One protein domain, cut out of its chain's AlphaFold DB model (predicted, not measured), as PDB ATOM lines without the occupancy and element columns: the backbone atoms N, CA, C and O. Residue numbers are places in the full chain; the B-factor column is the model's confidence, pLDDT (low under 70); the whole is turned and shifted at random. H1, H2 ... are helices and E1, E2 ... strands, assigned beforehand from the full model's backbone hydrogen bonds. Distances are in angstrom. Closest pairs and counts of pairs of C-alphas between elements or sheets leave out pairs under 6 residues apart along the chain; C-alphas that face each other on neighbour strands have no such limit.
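What this domain is: This is residues 4 to 112 of the 130 residues of an uncharacterized protein of Cercospora zeae-maydis SCOH1-5 (UniProt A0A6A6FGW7). A two-stranded hairpin, E1 and E2, packs on one long helix, H3; H4 folds back loosely near H3, away from the strands. H1 and H2 lie toward opposite ends of the longest axis, joined by a long link that pairs briefly with E1. The printed part has 109 residues, with two antiparallel strands and then four helices, a mixed class. It is only just compact, close to loose, with a radius of gyration of the C-alphas of 15.4 A, and only just elongated, spanning 46 by 30 by 29 A.

How they stand to each other: E1, residues 4 to 12, and E2, residues 18 to 31, form a hairpin at 165 degrees; N 7 and O 24 are 2.9 A apart, within hydrogen-bond range. E2 bends by 116 degrees at residue 28. H1, residues 39 to 43, touches no helix. Residues 56 to 57 pair parallel with residues 9 to 10 of E1. H2, residues 59 to 62, touches H3, residues 70 to 93, through residues 71 to 79 of H3 alone; the closest C-alphas, Gly 60 and Cys 72, are 3.9 A apart. The closest C-alphas of H3 and the strands are Val 7 and Gly 84, 6.0 A, for E1, and Leu 24 and Leu 80, 6.4 A, for E2. H4, residues 98 to 110, is close to H3 but not clearly touching, with C-alphas Tyr 83 and Leu 108 closest at 8.0 A; they run opposite ways at 35.0 degrees, only just a steep tilt. H4 is apart from E1, E2, H1 and H2. Every O i to N i+4 pair is within hydrogen-bond range in H1, H3 and H4; H2 is too short for one.

Where its parts are: E1 begins at C-alpha 4, (-35.695, 2.006, -39.364), and is 26.0 A long; E2 is 24.1 A. H3 is 34.7 A long from C-alpha 70, (-47.414, 8.737, -60.248). H4, 18.6 A, ends at C-alpha 110, (-62.396, -2.795, -43.787).

The domain as a whole: The C-alphas farthest apart, Ala 39 and Gly 64, are 46.4 A apart. The printed part has no cut, and the link from H1 to H2 is long. The pLDDT is under 70 at residues 49 to 52 and 93 to 112.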
ATOM      1  N   PRO A   4     -34.485   1.313 -38.929       84.31
ATOM      2  CA  PRO A   4     -35.695   2.006 -39.364       84.31
ATOM      3  C   PRO A   4     -36.743   1.024 -39.886       84.31
ATOM      4  O   PRO A   4     -36.427   0.120 -40.666       84.31
ATOM      5  N   MET A   5     -37.996   1.216 -39.496       86.62
ATOM      6  CA  MET A   5     -39.095   0.417 -40.013       86.62
ATOM      7  C   MET A   5     -39.344   0.749 -41.481       86.62
ATOM      8  O   MET A   5     -39.463   1.914 -41.843       86.62
ATOM      9  N   THR A   6     -39.404  -0.270 -42.337       89.50
ATOM     10  CA  THR A   6     -39.710  -0.110 -43.765       89.50
ATOM     11  C   THR A   6     -40.855  -1.025 -44.121       89.50
ATOM     12  O   THR A   6     -40.695  -2.231 -44.009       89.50
ATOM     13  N   VAL A   7     -41.973  -0.467 -44.563       89.81
ATOM     14  CA  VAL A   7     -43.139  -1.231 -45.020       89.81
ATOM     15  C   VAL A   7     -43.149  -1.305 -46.539       89.81
ATOM     16  O   VAL A   7     -42.631  -0.400 -47.196       89.81
ATOM     17  N   THR A   8     -43.732  -2.359 -47.104       92.06
ATOM     18  CA  THR A   8     -43.759  -2.563 -48.557       92.06
ATOM     19  C   THR A   8     -45.144  -2.968 -49.034       92.06
ATOM     20  O   THR A   8     -45.916  -3.569 -48.285       92.06
ATOM     21  N   CYS A   9     -45.456  -2.645 -50.287       88.69
ATOM     22  CA  CYS A   9     -46.589  -3.237 -50.979       88.69
ATOM     23  C   CYS A   9     -46.114  -4.242 -52.028       88.69
ATOM     24  O   CYS A   9     -45.068  -4.048 -52.652       88.69
ATOM     25  N   GLN A  10     -46.924  -5.264 -52.273       89.81
ATOM     26  CA  GLN A  10     -46.674  -6.313 -53.244       89.81
ATOM     27  C   GLN A  10     -47.815  -6.479 -54.244       89.81
ATOM     28  O   GLN A  10     -48.985  -6.199 -53.962       89.81
ATOM     29  N   ARG A  11     -47.448  -6.994 -55.415       85.12
ATOM     30  CA  ARG A  11     -48.356  -7.564 -56.409       85.12
ATOM     31  C   ARG A  11     -47.929  -8.987 -56.738       85.12
ATOM     32  O   ARG A  11     -46.749  -9.311 -56.647       85.12
ATOM     33  N   MET A  12     -48.870  -9.788 -57.218       85.38
ATOM     34  CA  MET A  12     -48.561 -11.083 -57.817       85.38
ATOM     35  C   MET A  12     -48.268 -10.894 -59.303       85.38
ATOM     36  O   MET A  12     -48.957 -10.140 -59.997       85.38
ATOM     37  N   THR A  13     -47.228 -11.548 -59.801       83.69
ATOM     38  CA  THR A  13     -47.016 -11.684 -61.243       83.69
ATOM     39  C   THR A  13     -48.002 -12.684 -61.833       83.69
ATOM     40  O   THR A  13     -48.668 -13.432 -61.121       83.69
ATOM     41  N   PHE A  14     -48.055 -12.732 -63.164       81.94
ATOM     42  CA  PHE A  14     -48.789 -13.771 -63.881       81.94
ATOM     43  C   PHE A  14     -48.320 -15.193 -63.520       81.94
ATOM     44  O   PHE A  14     -49.121 -16.120 -63.536       81.94
ATOM     45  N   TYR A  15     -47.044 -15.356 -63.159       88.12
ATOM     46  CA  TYR A  15     -46.454 -16.638 -62.772       88.12
ATOM     47  C   TYR A  15     -46.668 -16.986 -61.292       88.12
ATOM     48  O   TYR A  15     -46.243 -18.045 -60.850       88.12
ATOM     49  N   GLY A  16     -47.342 -16.119 -60.528       82.94
ATOM     50  CA  GLY A  16     -47.577 -16.327 -59.100       82.94
ATOM     51  C   GLY A  16     -46.436 -15.851 -58.198       82.94
ATOM     52  O   GLY A  16     -46.527 -16.007 -56.988       82.94
ATOM     53  N   ASP A  17     -45.393 -15.223 -58.739       84.75
ATOM     54  CA  ASP A  17     -44.322 -14.656 -57.915       84.75
ATOM     55  C   ASP A  17     -44.741 -13.310 -57.299       84.75
ATOM     56  O   ASP A  17     -45.230 -12.441 -58.036       84.75
ATOM     57  N   PRO A  18     -44.520 -13.074 -55.993       85.25
ATOM     58  CA  PRO A  18     -44.737 -11.769 -55.385       85.25
ATOM     59  C   PRO A  18     -43.613 -10.792 -55.761       85.25
ATOM     60  O   PRO A  18     -42.428 -11.065 -55.575       85.25
ATOM     61  N   ILE A  19     -43.977  -9.603 -56.239       86.94
ATOM     62  CA  ILE A  19     -43.053  -8.491 -56.498       86.94
ATOM     63  C   ILE A  19     -43.387  -7.344 -55.560       86.94
ATOM     64  O   ILE A  19     -44.539  -6.930 -55.478       86.94
ATOM     65  N   SER A  20     -42.368  -6.805 -54.887       87.81
ATOM     66  CA  SER A  20     -42.504  -5.570 -54.112       87.81
ATOM     67  C   SER A  20     -42.325  -4.368 -55.035       87.81
ATOM     68  O   SER A  20     -41.234  -4.171 -55.566       87.81
ATOM     69  N   ASP A  21     -43.380  -3.581 -55.239       86.50
ATOM     70  CA  ASP A  21     -43.335  -2.426 -56.151       86.50
ATOM     71  C   ASP A  21     -42.963  -1.125 -55.429       86.50
ATOM     72  O   ASP A  21     -42.189  -0.330 -55.952       86.50
ATOM     73  N   HIS A  22     -43.486  -0.916 -54.217       91.50
ATOM     74  CA  HIS A  22     -43.291   0.323 -53.461       91.50
ATOM     75  C   HIS A  22     -42.930   0.023 -52.013       91.50
ATOM     76  O   HIS A  22     -43.383  -0.964 -51.426       91.50
ATOM     77  N   PHE A  23     -42.138   0.909 -51.423       93.31
ATOM     78  CA  PHE A  23     -41.728   0.833 -50.030       93.31
ATOM     79  C   PHE A  23     -41.758   2.217 -49.390       93.31
ATOM     80  O   PHE A  23     -41.585   3.232 -50.059       93.31
ATOM     81  N   LEU A  24     -41.959   2.248 -48.076       92.75
ATOM     82  CA  LEU A  24     -41.888   3.468 -47.284       92.75
ATOM     83  C   LEU A  24     -41.096   3.203 -46.008       92.75
ATOM     84  O   LEU A  24     -41.455   2.338 -45.207       92.75
ATOM     85  N   THR A  25     -40.018   3.961 -45.820       92.12
ATOM     86  CA  THR A  25     -39.166   3.880 -44.631       92.12
ATOM     87  C   THR A  25     -39.508   4.992 -43.649       92.12
ATOM     88  O   THR A  25     -39.595   6.163 -44.007       92.12
ATOM     89  N   PHE A  26     -39.645   4.622 -42.383       89.62
ATOM     90  CA  PHE A  26     -39.903   5.510 -41.265       89.62
ATOM     91  C   PHE A  26     -38.618   5.672 -40.438       89.62
ATOM     92  O   PHE A  26     -38.328   4.828 -39.587       89.62
ATOM     93  N   PRO A  27     -37.825   6.736 -40.662       85.69
ATOM     94  CA  PRO A  27     -36.532   6.905 -39.999       85.69
ATOM     95  C   PRO A  27     -36.662   7.040 -38.478       85.69
ATOM     96  O   PRO A  27     -35.817   6.505 -37.760       85.69
ATOM     97  N   GLU A  28     -37.733   7.672 -38.000       85.38
ATOM     98  CA  GLU A  28     -38.002   7.902 -36.572       85.38
ATOM     99  C   GLU A  28     -38.559   6.668 -35.847       85.38
ATOM    100  O   GLU A  28     -38.446   6.539 -34.631       85.38
ATOM    101  N   HIS A  29     -39.132   5.716 -36.587       85.56
ATOM    102  CA  HIS A  29     -39.771   4.535 -36.015       85.56
ATOM    103  C   HIS A  29     -38.803   3.357 -36.079       85.56
ATOM    104  O   HIS A  29     -38.646   2.697 -37.109       85.56
ATOM    105  N   LYS A  30     -38.099   3.124 -34.971       79.06
ATOM    106  CA  LYS A  30     -37.077   2.081 -34.874       79.06
ATOM    107  C   LYS A  30     -37.680   0.742 -34.453       79.06
ATOM    108  O   LYS A  30     -38.483   0.684 -33.529       79.06
ATOM    109  N   ILE A  31     -37.225  -0.333 -35.086       75.44
ATOM    110  CA  ILE A  31     -37.511  -1.709 -34.674       75.44
ATOM    111  C   ILE A  31     -36.390  -2.177 -33.752       75.44
ATOM    112  O   ILE A  31     -35.206  -2.021 -34.073       75.44
ATOM    113  N   LEU A  32     -36.766  -2.746 -32.611       74.12
ATOM    114  CA  LEU A  32     -35.821  -3.200 -31.602       74.12
ATOM    115  C   LEU A  32     -35.098  -4.478 -32.044       74.12
ATOM    116  O   LEU A  32     -35.696  -5.412 -32.574       74.12
ATOM    117  N   CYS A  33     -33.794  -4.513 -31.781       76.88
ATOM    118  CA  CYS A  33     -33.006  -5.740 -31.810       76.88
ATOM    119  C   CYS A  33     -33.511  -6.719 -30.741       76.88
ATOM    120  O   CYS A  33     -33.806  -6.283 -29.627       76.88
ATOM    121  N   SER A  34     -33.460  -8.021 -31.026       78.12
ATOM    122  CA  SER A  34     -33.661  -9.102 -30.043       78.12
ATOM    123  C   SER A  34     -32.733  -8.968 -28.835       78.12
ATOM    124  O   SER A  34     -33.141  -9.228 -27.705       78.12
ATOM    125  N   LYS A  35     -31.497  -8.501 -29.064       77.25
ATOM    126  CA  LYS A  35     -30.495  -8.207 -28.029       77.25
ATOM    127  C   LYS A  35     -29.959  -6.777 -28.176       77.25
ATOM    128  O   LYS A  35     -28.926  -6.563 -28.817       77.25
ATOM    129  N   PRO A  36     -30.643  -5.758 -27.626       77.06
ATOM    130  CA  PRO A  36     -30.177  -4.376 -27.694       77.06
ATOM    131  C   PRO A  36     -28.772  -4.213 -27.092       77.06
ATOM    132  O   PRO A  36     -28.461  -4.779 -26.051       77.06
ATOM    133  N   GLY A  37     -27.907  -3.439 -27.755       73.81
ATOM    134  CA  GLY A  37     -26.543  -3.151 -27.285       73.81
ATOM    135  C   GLY A  37     -25.479  -4.206 -27.624       73.81
ATOM    136  O   GLY A  37     -24.289  -3.915 -27.489       73.81
ATOM    137  N   SER A  38     -25.868  -5.382 -28.130       81.50
ATOM    138  CA  SER A  38     -24.915  -6.417 -28.550       81.50
ATOM    139  C   SER A  38     -24.034  -5.962 -29.727       81.50
ATOM    140  O   SER A  38     -24.328  -4.971 -30.409       81.50
ATOM    141  N   ALA A  39     -22.922  -6.664 -29.968       82.44
ATOM    142  CA  ALA A  39     -22.051  -6.383 -31.111       82.44
ATOM    143  C   ALA A  39     -22.793  -6.586 -32.443       82.44
ATOM    144  O   ALA A  39     -22.728  -5.725 -33.313       82.44
ATOM    145  N   GLU A  40     -23.591  -7.647 -32.547       80.19
ATOM    146  CA  GLU A  40     -24.419  -7.990 -33.711       80.19
ATOM    147  C   GLU A  40     -25.517  -6.947 -33.926       80.19
ATOM    148  O   GLU A  40     -25.747  -6.490 -35.043       80.19
ATOM    149  N   CYS A  41     -26.153  -6.481 -32.845       77.38
ATOM    150  CA  CYS A  41     -27.090  -5.372 -32.928       77.38
ATOM    151  C   CYS A  41     -26.370  -4.141 -33.473       77.38
ATOM    152  O   CYS A  41     -26.863  -3.512 -34.408       77.38
ATOM    153  N   ARG A  42     -25.210  -3.761 -32.925       75.25
ATOM    154  CA  ARG A  42     -24.425  -2.617 -33.421       75.25
ATOM    155  C   ARG A  42     -23.972  -2.783 -34.873       75.25
ATOM    156  O   ARG A  42     -23.967  -1.788 -35.579       75.25
ATOM    157  N   ALA A  43     -23.698  -3.999 -35.325       78.88
ATOM    158  CA  ALA A  43     -23.371  -4.309 -36.713       78.88
ATOM    159  C   ALA A  43     -24.600  -4.397 -37.644       78.88
ATOM    160  O   ALA A  43     -24.437  -4.497 -38.855       78.88
ATOM    161  N   GLY A  44     -25.827  -4.334 -37.108       70.06
ATOM    162  CA  GLY A  44     -27.064  -4.428 -37.892       70.06
ATOM    163  C   GLY A  44     -27.407  -5.847 -38.359       70.06
ATOM    164  O   GLY A  44     -28.223  -6.003 -39.262       70.06
ATOM    165  N   SER A  45     -26.799  -6.865 -37.753       75.88
ATOM    166  CA  SER A  45     -26.880  -8.277 -38.148       75.88
ATOM    167  C   SER A  45     -27.598  -9.166 -37.126       75.88
ATOM    168  O   SER A  45     -27.557 -10.386 -37.229       75.88
ATOM    169  N   THR A  46     -28.256  -8.575 -36.127       75.19
ATOM    170  CA  THR A  46     -29.066  -9.314 -35.147       75.19
ATOM    171  C   THR A  46     -30.516  -9.451 -35.599       75.19
ATOM    172  O   THR A  46     -31.054  -8.560 -36.263       75.19
ATOM    173  N   ASP A  47     -31.169 -10.522 -35.155       74.56
ATOM    174  CA  ASP A  47     -32.607 -10.703 -35.330       74.56
ATOM    175  C   ASP A  47     -33.387  -9.588 -34.632       74.56
ATOM    176  O   ASP A  47     -33.004  -9.102 -33.561       74.56
ATOM    177  N   LEU A  48     -34.505  -9.185 -35.227       73.31
ATOM    178  CA  LEU A  48     -35.377  -8.147 -34.687       73.31
ATOM    179  C   LEU A  48     -36.433  -8.775 -33.772       73.31
ATOM    180  O   LEU A  48     -37.042  -9.791 -34.112       73.31
ATOM    181  N   THR A  49     -36.681  -8.173 -32.610       68.94
ATOM    182  CA  THR A  49     -37.661  -8.697 -31.653       68.94
ATOM    183  C   THR A  49     -39.061  -8.582 -32.233       68.94
ATOM    184  O   THR A  49     -39.496  -7.483 -32.570       68.94
ATOM    185  N   ASN A  50     -39.797  -9.694 -32.284       58.94
ATOM    186  CA  ASN A  50     -41.228  -9.701 -32.608       58.94
ATOM    187  C   ASN A  50     -41.607  -9.030 -33.939       58.94
ATOM    188  O   ASN A  50     -42.765  -8.657 -34.102       58.94
ATOM    189  N   PHE A  51     -40.676  -8.902 -34.891       65.38
ATOM    190  CA  PHE A  51     -40.894  -8.114 -36.099       65.38
ATOM    191  C   PHE A  51     -42.063  -8.660 -36.925       65.38
ATOM    192  O   PHE A  51     -42.013  -9.759 -37.473       65.38
ATOM    193  N   GLN A  52     -43.141  -7.883 -36.978       66.38
ATOM    194  CA  GLN A  52     -44.216  -8.028 -37.944       66.38
ATOM    195  C   GLN A  52     -44.011  -6.916 -38.960       66.38
ATOM    196  O   GLN A  52     -43.950  -5.746 -38.589       66.38
ATOM    197  N   ASN A  53     -43.832  -7.292 -40.219       74.50
ATOM    198  CA  ASN A  53     -43.830  -6.381 -41.357       74.50
ATOM    199  C   ASN A  53     -44.192  -7.138 -42.636       74.50
ATOM    200  O   ASN A  53     -43.403  -7.165 -43.585       74.50
ATOM    201  N   PRO A  54     -45.327  -7.856 -42.641       80.12
ATOM    202  CA  PRO A  54     -45.753  -8.483 -43.865       80.12
ATOM    203  C   PRO A  54     -46.067  -7.411 -44.910       80.12
ATOM    204  O   PRO A  54     -46.566  -6.331 -44.581       80.12
ATOM    205  N   PRO A  55     -45.784  -7.713 -46.176       83.50
ATOM    206  CA  PRO A  55     -46.140  -6.836 -47.274       83.50
ATOM    207  C   PRO A  55     -47.658  -6.631 -47.331       83.50
ATOM    208  O   PRO A  55     -48.439  -7.539 -47.041       83.50
ATOM    209  N   THR A  56     -48.089  -5.438 -47.734       84.94
ATOM    210  CA  THR A  56     -49.497  -5.170 -48.056       84.94
ATOM    211  C   THR A  56     -49.763  -5.435 -49.533       84.94
ATOM    212  O   THR A  56     -48.842  -5.448 -50.341       84.94
ATOM    213  N   GLN A  57     -51.023  -5.547 -49.946       87.06
ATOM    214  CA  GLN A  57     -51.347  -5.467 -51.373       87.06
ATOM    215  C   GLN A  57     -51.064  -4.055 -51.917       87.06
ATOM    216  O   GLN A  57     -51.215  -3.057 -51.205       87.06
ATOM    217  N   CYS A  58     -50.646  -3.959 -53.180       88.12
ATOM    218  CA  CYS A  58     -50.458  -2.685 -53.869       88.12
ATOM    219  C   CYS A  58     -51.801  -1.969 -54.098       88.12
ATOM    220  O   CYS A  58     -52.580  -2.355 -54.971       88.12
ATOM    221  N   ALA A  59     -52.060  -0.907 -53.327       88.31
ATOM    222  CA  ALA A  59     -53.304  -0.137 -53.401       88.31
ATOM    223  C   ALA A  59     -53.495   0.542 -54.768       88.31
ATOM    224  O   ALA A  59     -54.600   0.529 -55.305       88.31
ATOM    225  N   GLY A  60     -52.424   1.095 -55.349       86.69
ATOM    226  CA  GLY A  60     -52.451   1.723 -56.674       86.69
ATOM    227  C   GLY A  60     -52.882   0.759 -57.778       86.69
ATOM    228  O   GLY A  60     -53.791   1.060 -58.548       86.69
ATOM    229  N   ILE A  61     -52.300  -0.440 -57.798       87.31
ATOM    230  CA  ILE A  61     -52.667  -1.484 -58.764       87.31
ATOM    231  C   ILE A  61     -54.080  -2.005 -58.505       87.31
ATOM    232  O   ILE A  61     -54.839  -2.191 -59.453       87.31
ATOM    233  N   ALA A  62     -54.468  -2.200 -57.240       86.19
ATOM    234  CA  ALA A  62     -55.833  -2.597 -56.889       86.19
ATOM    235  C   ALA A  62     -56.881  -1.560 -57.343       86.19
ATOM    236  O   ALA A  62     -57.999  -1.930 -57.690       86.19
ATOM    237  N   ALA A  63     -56.504  -0.279 -57.399       85.31
ATOM    238  CA  ALA A  63     -57.315   0.807 -57.946       85.31
ATOM    239  C   ALA A  63     -57.245   0.930 -59.486       85.31
ATOM    240  O   ALA A  63     -57.874   1.819 -60.055       85.31
ATOM    241  N   GLY A  64     -56.506   0.050 -60.171       89.19
ATOM    242  CA  GLY A  64     -56.412   0.000 -61.633       89.19
ATOM    243  C   GLY A  64     -55.314   0.872 -62.247       89.19
ATOM    244  O   GLY A  64     -55.276   1.027 -63.467       89.19
ATOM    245  N   PHE A  65     -54.410   1.440 -61.443       89.50
ATOM    246  CA  PHE A  65     -53.310   2.250 -61.961       89.50
ATOM    247  C   PHE A  65     -52.114   1.390 -62.412       89.50
ATOM    248  O   PHE A  65     -51.803   0.376 -61.780       89.50
ATOM    249  N   PRO A  66     -51.377   1.804 -63.464       90.62
ATOM    250  CA  PRO A  66     -50.123   1.160 -63.835       90.62
ATOM    251  C   PRO A  66     -49.100   1.215 -62.684       90.62
ATOM    252  O   PRO A  66     -48.990   2.269 -62.050       90.62
ATOM    253  N   PRO A  67     -48.292   0.158 -62.454       86.81
ATOM    254  CA  PRO A  67     -47.407   0.055 -61.288       86.81
ATOM    255  C   PRO A  67     -46.438   1.226 -61.096       86.81
ATOM    256  O   PRO A  67     -46.150   1.585 -59.968       86.81
ATOM    257  N   ARG A  68     -45.949   1.825 -62.189       89.38
ATOM    258  CA  ARG A  68     -44.977   2.938 -62.174       89.38
ATOM    259  C   ARG A  68     -45.607   4.303 -62.453       89.38
ATOM    260  O   ARG A  68     -44.922   5.232 -62.865       89.38
ATOM    261  N   SER A  69     -46.931   4.400 -62.369       93.75
ATOM    262  CA  SER A  69     -47.608   5.682 -62.547       93.75
ATOM    263  C   SER A  69     -47.532   6.502 -61.263       93.75
ATOM    264  O   SER A  69     -47.661   5.958 -60.167       93.75
ATOM    265  N   GLU A  70     -47.419   7.822 -61.397       94.75
ATOM    266  CA  GLU A  70     -47.414   8.737 -60.248       94.75
ATOM    267  C   GLU A  70     -48.679   8.583 -59.381       94.75
ATOM    268  O   GLU A  70     -48.624   8.648 -58.153       94.75
ATOM    269  N   ALA A  71     -49.830   8.315 -60.006       90.25
ATOM    270  CA  ALA A  71     -51.079   8.046 -59.296       90.25
ATOM    271  C   ALA A  71     -50.996   6.779 -58.422       90.25
ATOM    272  O   ALA A  71     -51.472   6.784 -57.285       90.25
ATOM    273  N   CYS A  72     -50.361   5.714 -58.927       89.50
ATOM    274  CA  CYS A  72     -50.115   4.487 -58.172       89.50
ATOM    275  C   CYS A  72     -49.177   4.745 -56.988       89.50
ATOM    276  O   CYS A  72     -49.514   4.379 -55.861       89.50
ATOM    277  N   GLU A  73     -48.052   5.425 -57.225       92.44
ATOM    278  CA  GLU A  73     -47.067   5.756 -56.190       92.44
ATOM    279  C   GLU A  73     -47.695   6.571 -55.054       92.44
ATOM    280  O   GLU A  73     -47.589   6.183 -53.890       92.44
ATOM    281  N   ARG A  74     -48.436   7.640 -55.379       91.88
ATOM    282  CA  ARG A  74     -49.113   8.487 -54.380       91.88
ATOM    283  C   ARG A  74     -50.134   7.709 -53.550       91.88
ATOM    284  O   ARG A  74     -50.202   7.883 -52.331       91.88
ATOM    285  N   LEU A  75     -50.936   6.847 -54.182       90.56
ATOM    286  CA  LEU A  75     -51.937   6.054 -53.463       90.56
ATOM    287  C   LEU A  75     -51.272   5.014 -52.548       90.56
ATOM    288  O   LEU A  75     -51.681   4.845 -51.396       90.56
ATOM    289  N   CYS A  76     -50.221   4.353 -53.039       90.62
ATOM    290  CA  CYS A  76     -49.414   3.424 -52.258       90.62
ATOM    291  C   CYS A  76     -48.722   4.118 -51.085       90.62
ATOM    292  O   CYS A  76     -48.769   3.586 -49.981       90.62
ATOM    293  N   GLU A  77     -48.145   5.306 -51.268       92.00
ATOM    294  CA  GLU A  77     -47.508   6.052 -50.179       92.00
ATOM    295  C   GLU A  77     -48.505   6.352 -49.050       92.00
ATOM    296  O   GLU A  77     -48.212   6.102 -47.880       92.00
ATOM    297  N   LEU A  78     -49.715   6.820 -49.381       90.12
ATOM    298  CA  LEU A  78     -50.768   7.083 -48.394       90.12
ATOM    299  C   LEU A  78     -51.186   5.813 -47.638       90.12
ATOM    300  O   LEU A  78     -51.345   5.844 -46.412       90.12
ATOM    301  N   ALA A  79     -51.358   4.699 -48.353       88.38
ATOM    302  CA  ALA A  79     -51.708   3.411 -47.760       88.38
ATOM    303  C   ALA A  79     -50.587   2.882 -46.849       88.38
ATOM    304  O   ALA A  79     -50.839   2.537 -45.692       88.38
ATOM    305  N   LEU A  80     -49.342   2.896 -47.332       90.00
ATOM    306  CA  LEU A  80     -48.155   2.473 -46.588       90.00
ATOM    307  C   LEU A  80     -47.897   3.365 -45.374       90.00
ATOM    308  O   LEU A  80     -47.512   2.860 -44.321       90.00
ATOM    309  N   ARG A  81     -48.175   4.672 -45.460       90.81
ATOM    310  CA  ARG A  81     -48.078   5.579 -44.311       90.81
ATOM    311  C   ARG A  81     -49.040   5.168 -43.198       90.81
ATOM    312  O   ARG A  81     -48.625   5.056 -42.044       90.81
ATOM    313  N   LYS A  82     -50.311   4.912 -43.533       87.12
ATOM    314  CA  LYS A  82     -51.323   4.446 -42.568       87.12
ATOM    315  C   LYS A  82     -50.937   3.094 -41.968       87.12
ATOM    316  O   LYS A  82     -50.956   2.947 -40.748       87.12
ATOM    317  N   TYR A  83     -50.549   2.144 -42.818       86.38
ATOM    318  CA  TYR A  83     -50.130   0.810 -42.401       86.38
ATOM    319  C   TYR A  83     -48.913   0.858 -41.473       86.38
ATOM    320  O   TYR A  83     -48.968   0.311 -40.378       86.38
ATOM    321  N   GLY A  84     -47.851   1.574 -41.851       88.25
ATOM    322  CA  GLY A  84     -46.638   1.672 -41.047       88.25
ATOM    323  C   GLY A  84     -46.876   2.317 -39.686       88.25
ATOM    324  O   GLY A  84     -46.429   1.777 -38.681       88.25
ATOM    325  N   MET A  85     -47.652   3.400 -39.603       86.94
ATOM    326  CA  MET A  85     -48.004   3.987 -38.300       86.94
ATOM    327  C   MET A  85     -48.763   3.004 -37.405       86.94
ATOM    328  O   MET A  85     -48.531   2.954 -36.197       86.94
ATOM    329  N   ALA A  86     -49.670   2.228 -37.992       82.19
ATOM    330  CA  ALA A  86     -50.434   1.231 -37.265       82.19
ATOM    331  C   ALA A  86     -49.529   0.068 -36.805       82.19
ATOM    332  O   ALA A  86     -49.576  -0.325 -35.641       82.19
ATOM    333  N   LEU A  87     -48.650  -0.408 -37.688       82.00
ATOM    334  CA  LEU A  87     -47.674  -1.460 -37.418       82.00
ATOM    335  C   LEU A  87     -46.683  -1.059 -36.323       82.00
ATOM    336  O   LEU A  87     -46.356  -1.863 -35.457       82.00
ATOM    337  N   TRP A  88     -46.226   0.193 -36.328       82.81
ATOM    338  CA  TRP A  88     -45.353   0.704 -35.279       82.81
ATOM    339  C   TRP A  88     -46.045   0.694 -33.917       82.81
ATOM    340  O   TRP A  88     -45.475   0.159 -32.972       82.81
ATOM    341  N   LYS A  89     -47.280   1.211 -33.815       79.38
ATOM    342  CA  LYS A  89     -48.055   1.156 -32.560       79.38
ATOM    343  C   LYS A  89     -48.206  -0.281 -32.066       79.38
ATOM    344  O   LYS A  89     -47.924  -0.564 -30.909       79.38
ATOM    345  N   PHE A  90     -48.550  -1.189 -32.975       75.50
ATOM    346  CA  PHE A  90     -48.663  -2.614 -32.682       75.50
ATOM    347  C   PHE A  90     -47.346  -3.211 -32.152       75.50
ATOM    348  O   PHE A  90     -47.339  -3.922 -31.151       75.50
ATOM    349  N   ASN A  91     -46.212  -2.880 -32.777       76.00
ATOM    350  CA  ASN A  91     -44.892  -3.336 -32.339       76.00
ATOM    351  C   ASN A  91     -44.478  -2.760 -30.969       76.00
ATOM    352  O   ASN A  91     -43.675  -3.388 -30.283       76.00
ATOM    353  N   GLN A  92     -45.021  -1.607 -30.561       74.25
ATOM    354  CA  GLN A  92     -44.751  -0.992 -29.254       74.25
ATOM    355  C   GLN A  92     -45.619  -1.566 -28.127       74.25
ATOM    356  O   GLN A  92     -45.147  -1.688 -27.001       74.25
ATOM    357  N   GLU A  93     -46.873  -1.916 -28.415       68.69
ATOM    358  CA  GLU A  93     -47.840  -2.411 -27.420       68.69
ATOM    359  C   GLU A  93     -47.672  -3.914 -27.106       68.69
ATOM    360  O   GLU A  93     -48.214  -4.406 -26.118       68.69
ATOM    361  N   GLY A  94     -46.863  -4.635 -27.894       57.72
ATOM    362  CA  GLY A  94     -46.636  -6.073 -27.747       57.72
ATOM    363  C   GLY A  94     -47.712  -6.917 -28.442       57.72
ATOM    364  O   GLY A  94     -48.841  -6.484 -28.650       57.72
ATOM    365  N   LYS A  95     -47.353  -8.140 -28.854       55.66
ATOM    366  CA  LYS A  95     -48.226  -9.026 -29.644       55.66
ATOM    367  C   LYS A  95     -49.478  -9.454 -28.850       55.66
ATOM    368  O   LYS A  95     -49.323 -10.191 -27.876       55.66
ATOM    369  N   PRO A  96     -50.713  -9.171 -29.300       51.06
ATOM    370  CA  PRO A  96     -51.802 -10.121 -29.106       51.06
ATOM    371  C   PRO A  96     -51.484 -11.409 -29.888       51.06
ATOM    372  O   PRO A  96     -50.751 -11.372 -30.879       51.06
ATOM    373  N   GLY A  97     -52.014 -12.555 -29.451       54.59
ATOM    374  CA  GLY A  97     -51.849 -13.829 -30.168       54.59
ATOM    375  C   GLY A  97     -52.256 -13.737 -31.650       54.59
ATOM    376  O   GLY A  97     -52.911 -12.784 -32.064       54.59
ATOM    377  N   GLU A  98     -51.895 -14.732 -32.461       50.62
ATOM    378  CA  GLU A  98     -52.060 -14.739 -33.931       50.62
ATOM    379  C   GLU A  98     -53.467 -14.327 -34.429       50.62
ATOM    380  O   GLU A  98     -53.614 -13.625 -35.435       50.62
ATOM    381  N   ALA A  99     -54.515 -14.682 -33.679       55.44
ATOM    382  CA  ALA A  99     -55.894 -14.273 -33.947       55.44
ATOM    383  C   ALA A  99     -56.114 -12.748 -33.856       55.44
ATOM    384  O   ALA A  99     -56.875 -12.178 -34.642       55.44
ATOM    385  N   GLY A 100     -55.425 -12.067 -32.936       62.16
ATOM    386  CA  GLY A 100     -55.484 -10.614 -32.772       62.16
ATOM    387  C   GLY A 100     -54.828  -9.864 -33.930       62.16
ATOM    388  O   GLY A 100     -55.358  -8.848 -34.374       62.16
ATOM    389  N   TRP A 101     -53.738 -10.405 -34.477       58.12
ATOM    390  CA  TRP A 101     -53.078  -9.877 -35.675       58.12
ATOM    391  C   TRP A 101     -53.994  -9.932 -36.910       58.12
ATOM    392  O   TRP A 101     -54.210  -8.916 -37.577       58.12
ATOM    393  N   LYS A 102     -54.599 -11.099 -37.180       59.25
ATOM    394  CA  LYS A 102     -55.527 -11.293 -38.310       59.25
ATOM    395  C   LYS A 102     -56.755 -10.381 -38.189       59.25
ATOM    396  O   LYS A 102     -57.116  -9.705 -39.152       59.25
ATOM    397  N   ALA A 103     -57.360 -10.295 -37.002       63.09
ATOM    398  CA  ALA A 103     -58.513  -9.428 -36.756       63.09
ATOM    399  C   ALA A 103     -58.186  -7.929 -36.916       63.09
ATOM    400  O   ALA A 103     -58.995  -7.165 -37.449       63.09
ATOM    401  N   TRP A 104     -56.995  -7.504 -36.489       63.53
ATOM    402  CA  TRP A 104     -56.535  -6.121 -36.604       63.53
ATOM    403  C   TRP A 104     -56.288  -5.699 -38.061       63.53
ATOM    404  O   TRP A 104     -56.769  -4.642 -38.476       63.53
ATOM    405  N   LEU A 105     -55.637  -6.551 -38.862       60.97
ATOM    406  CA  LEU A 105     -55.448  -6.332 -40.303       60.97
ATOM    407  C   LEU A 105     -56.780  -6.183 -41.043       60.97
ATOM    408  O   LEU A 105     -56.961  -5.243 -41.815       60.97
ATOM    409  N   VAL A 106     -57.731  -7.085 -40.780       58.47
ATOM    410  CA  VAL A 106     -59.064  -7.036 -41.398       58.47
ATOM    411  C   VAL A 106     -59.763  -5.719 -41.066       58.47
ATOM    412  O   VAL A 106     -60.373  -5.119 -41.945       58.47
ATOM    413  N   ARG A 107     -59.635  -5.214 -39.833       57.28
ATOM    414  CA  ARG A 107     -60.247  -3.946 -39.406       57.28
ATOM    415  C   ARG A 107     -59.610  -2.718 -40.070       57.28
ATOM    416  O   ARG A 107     -60.322  -1.765 -40.377       57.28
ATOM    417  N   LEU A 108     -58.301  -2.750 -40.331       53.84
ATOM    418  CA  LEU A 108     -57.585  -1.723 -41.100       53.84
ATOM    419  C   LEU A 108     -58.003  -1.706 -42.575       53.84
ATOM    420  O   LEU A 108     -58.242  -0.632 -43.125       53.84
ATOM    421  N   CYS A 109     -58.154  -2.880 -43.195       47.91
ATOM    422  CA  CYS A 109     -58.610  -3.003 -44.582       47.91
ATOM    423  C   CYS A 109     -60.107  -2.670 -44.740       47.91
ATOM    424  O   CYS A 109     -60.492  -1.996 -45.692       47.91
ATOM    425  N   ALA A 110     -60.953  -3.062 -43.781       41.47
ATOM    426  CA  ALA A 110     -62.396  -2.795 -43.787       41.47
ATOM    427  C   ALA A 110     -62.764  -1.337 -43.440       41.47
ATOM    428  O   ALA A 110     -63.903  -0.918 -43.649       41.47
ATOM    429  N   GLY A 111     -61.809  -0.550 -42.931       33.50
ATOM    430  CA  GLY A 111     -61.977   0.870 -42.605       33.50
ATOM    431  C   GLY A 111     -62.110   1.808 -43.814       33.50
ATOM    432  O   GLY A 111     -62.313   3.002 -43.620       33.50
ATOM    433  N   SER A 112     -62.041   1.292 -45.045       39.66
ATOM    434  CA  SER A 112     -62.272   2.059 -46.283       39.66
ATOM    435  C   SER A 112     -63.703   1.887 -46.812       39.66
ATOM    436  O   SER A 112     -63.918   1.725 -48.010       39.66
TER     437      SER A 112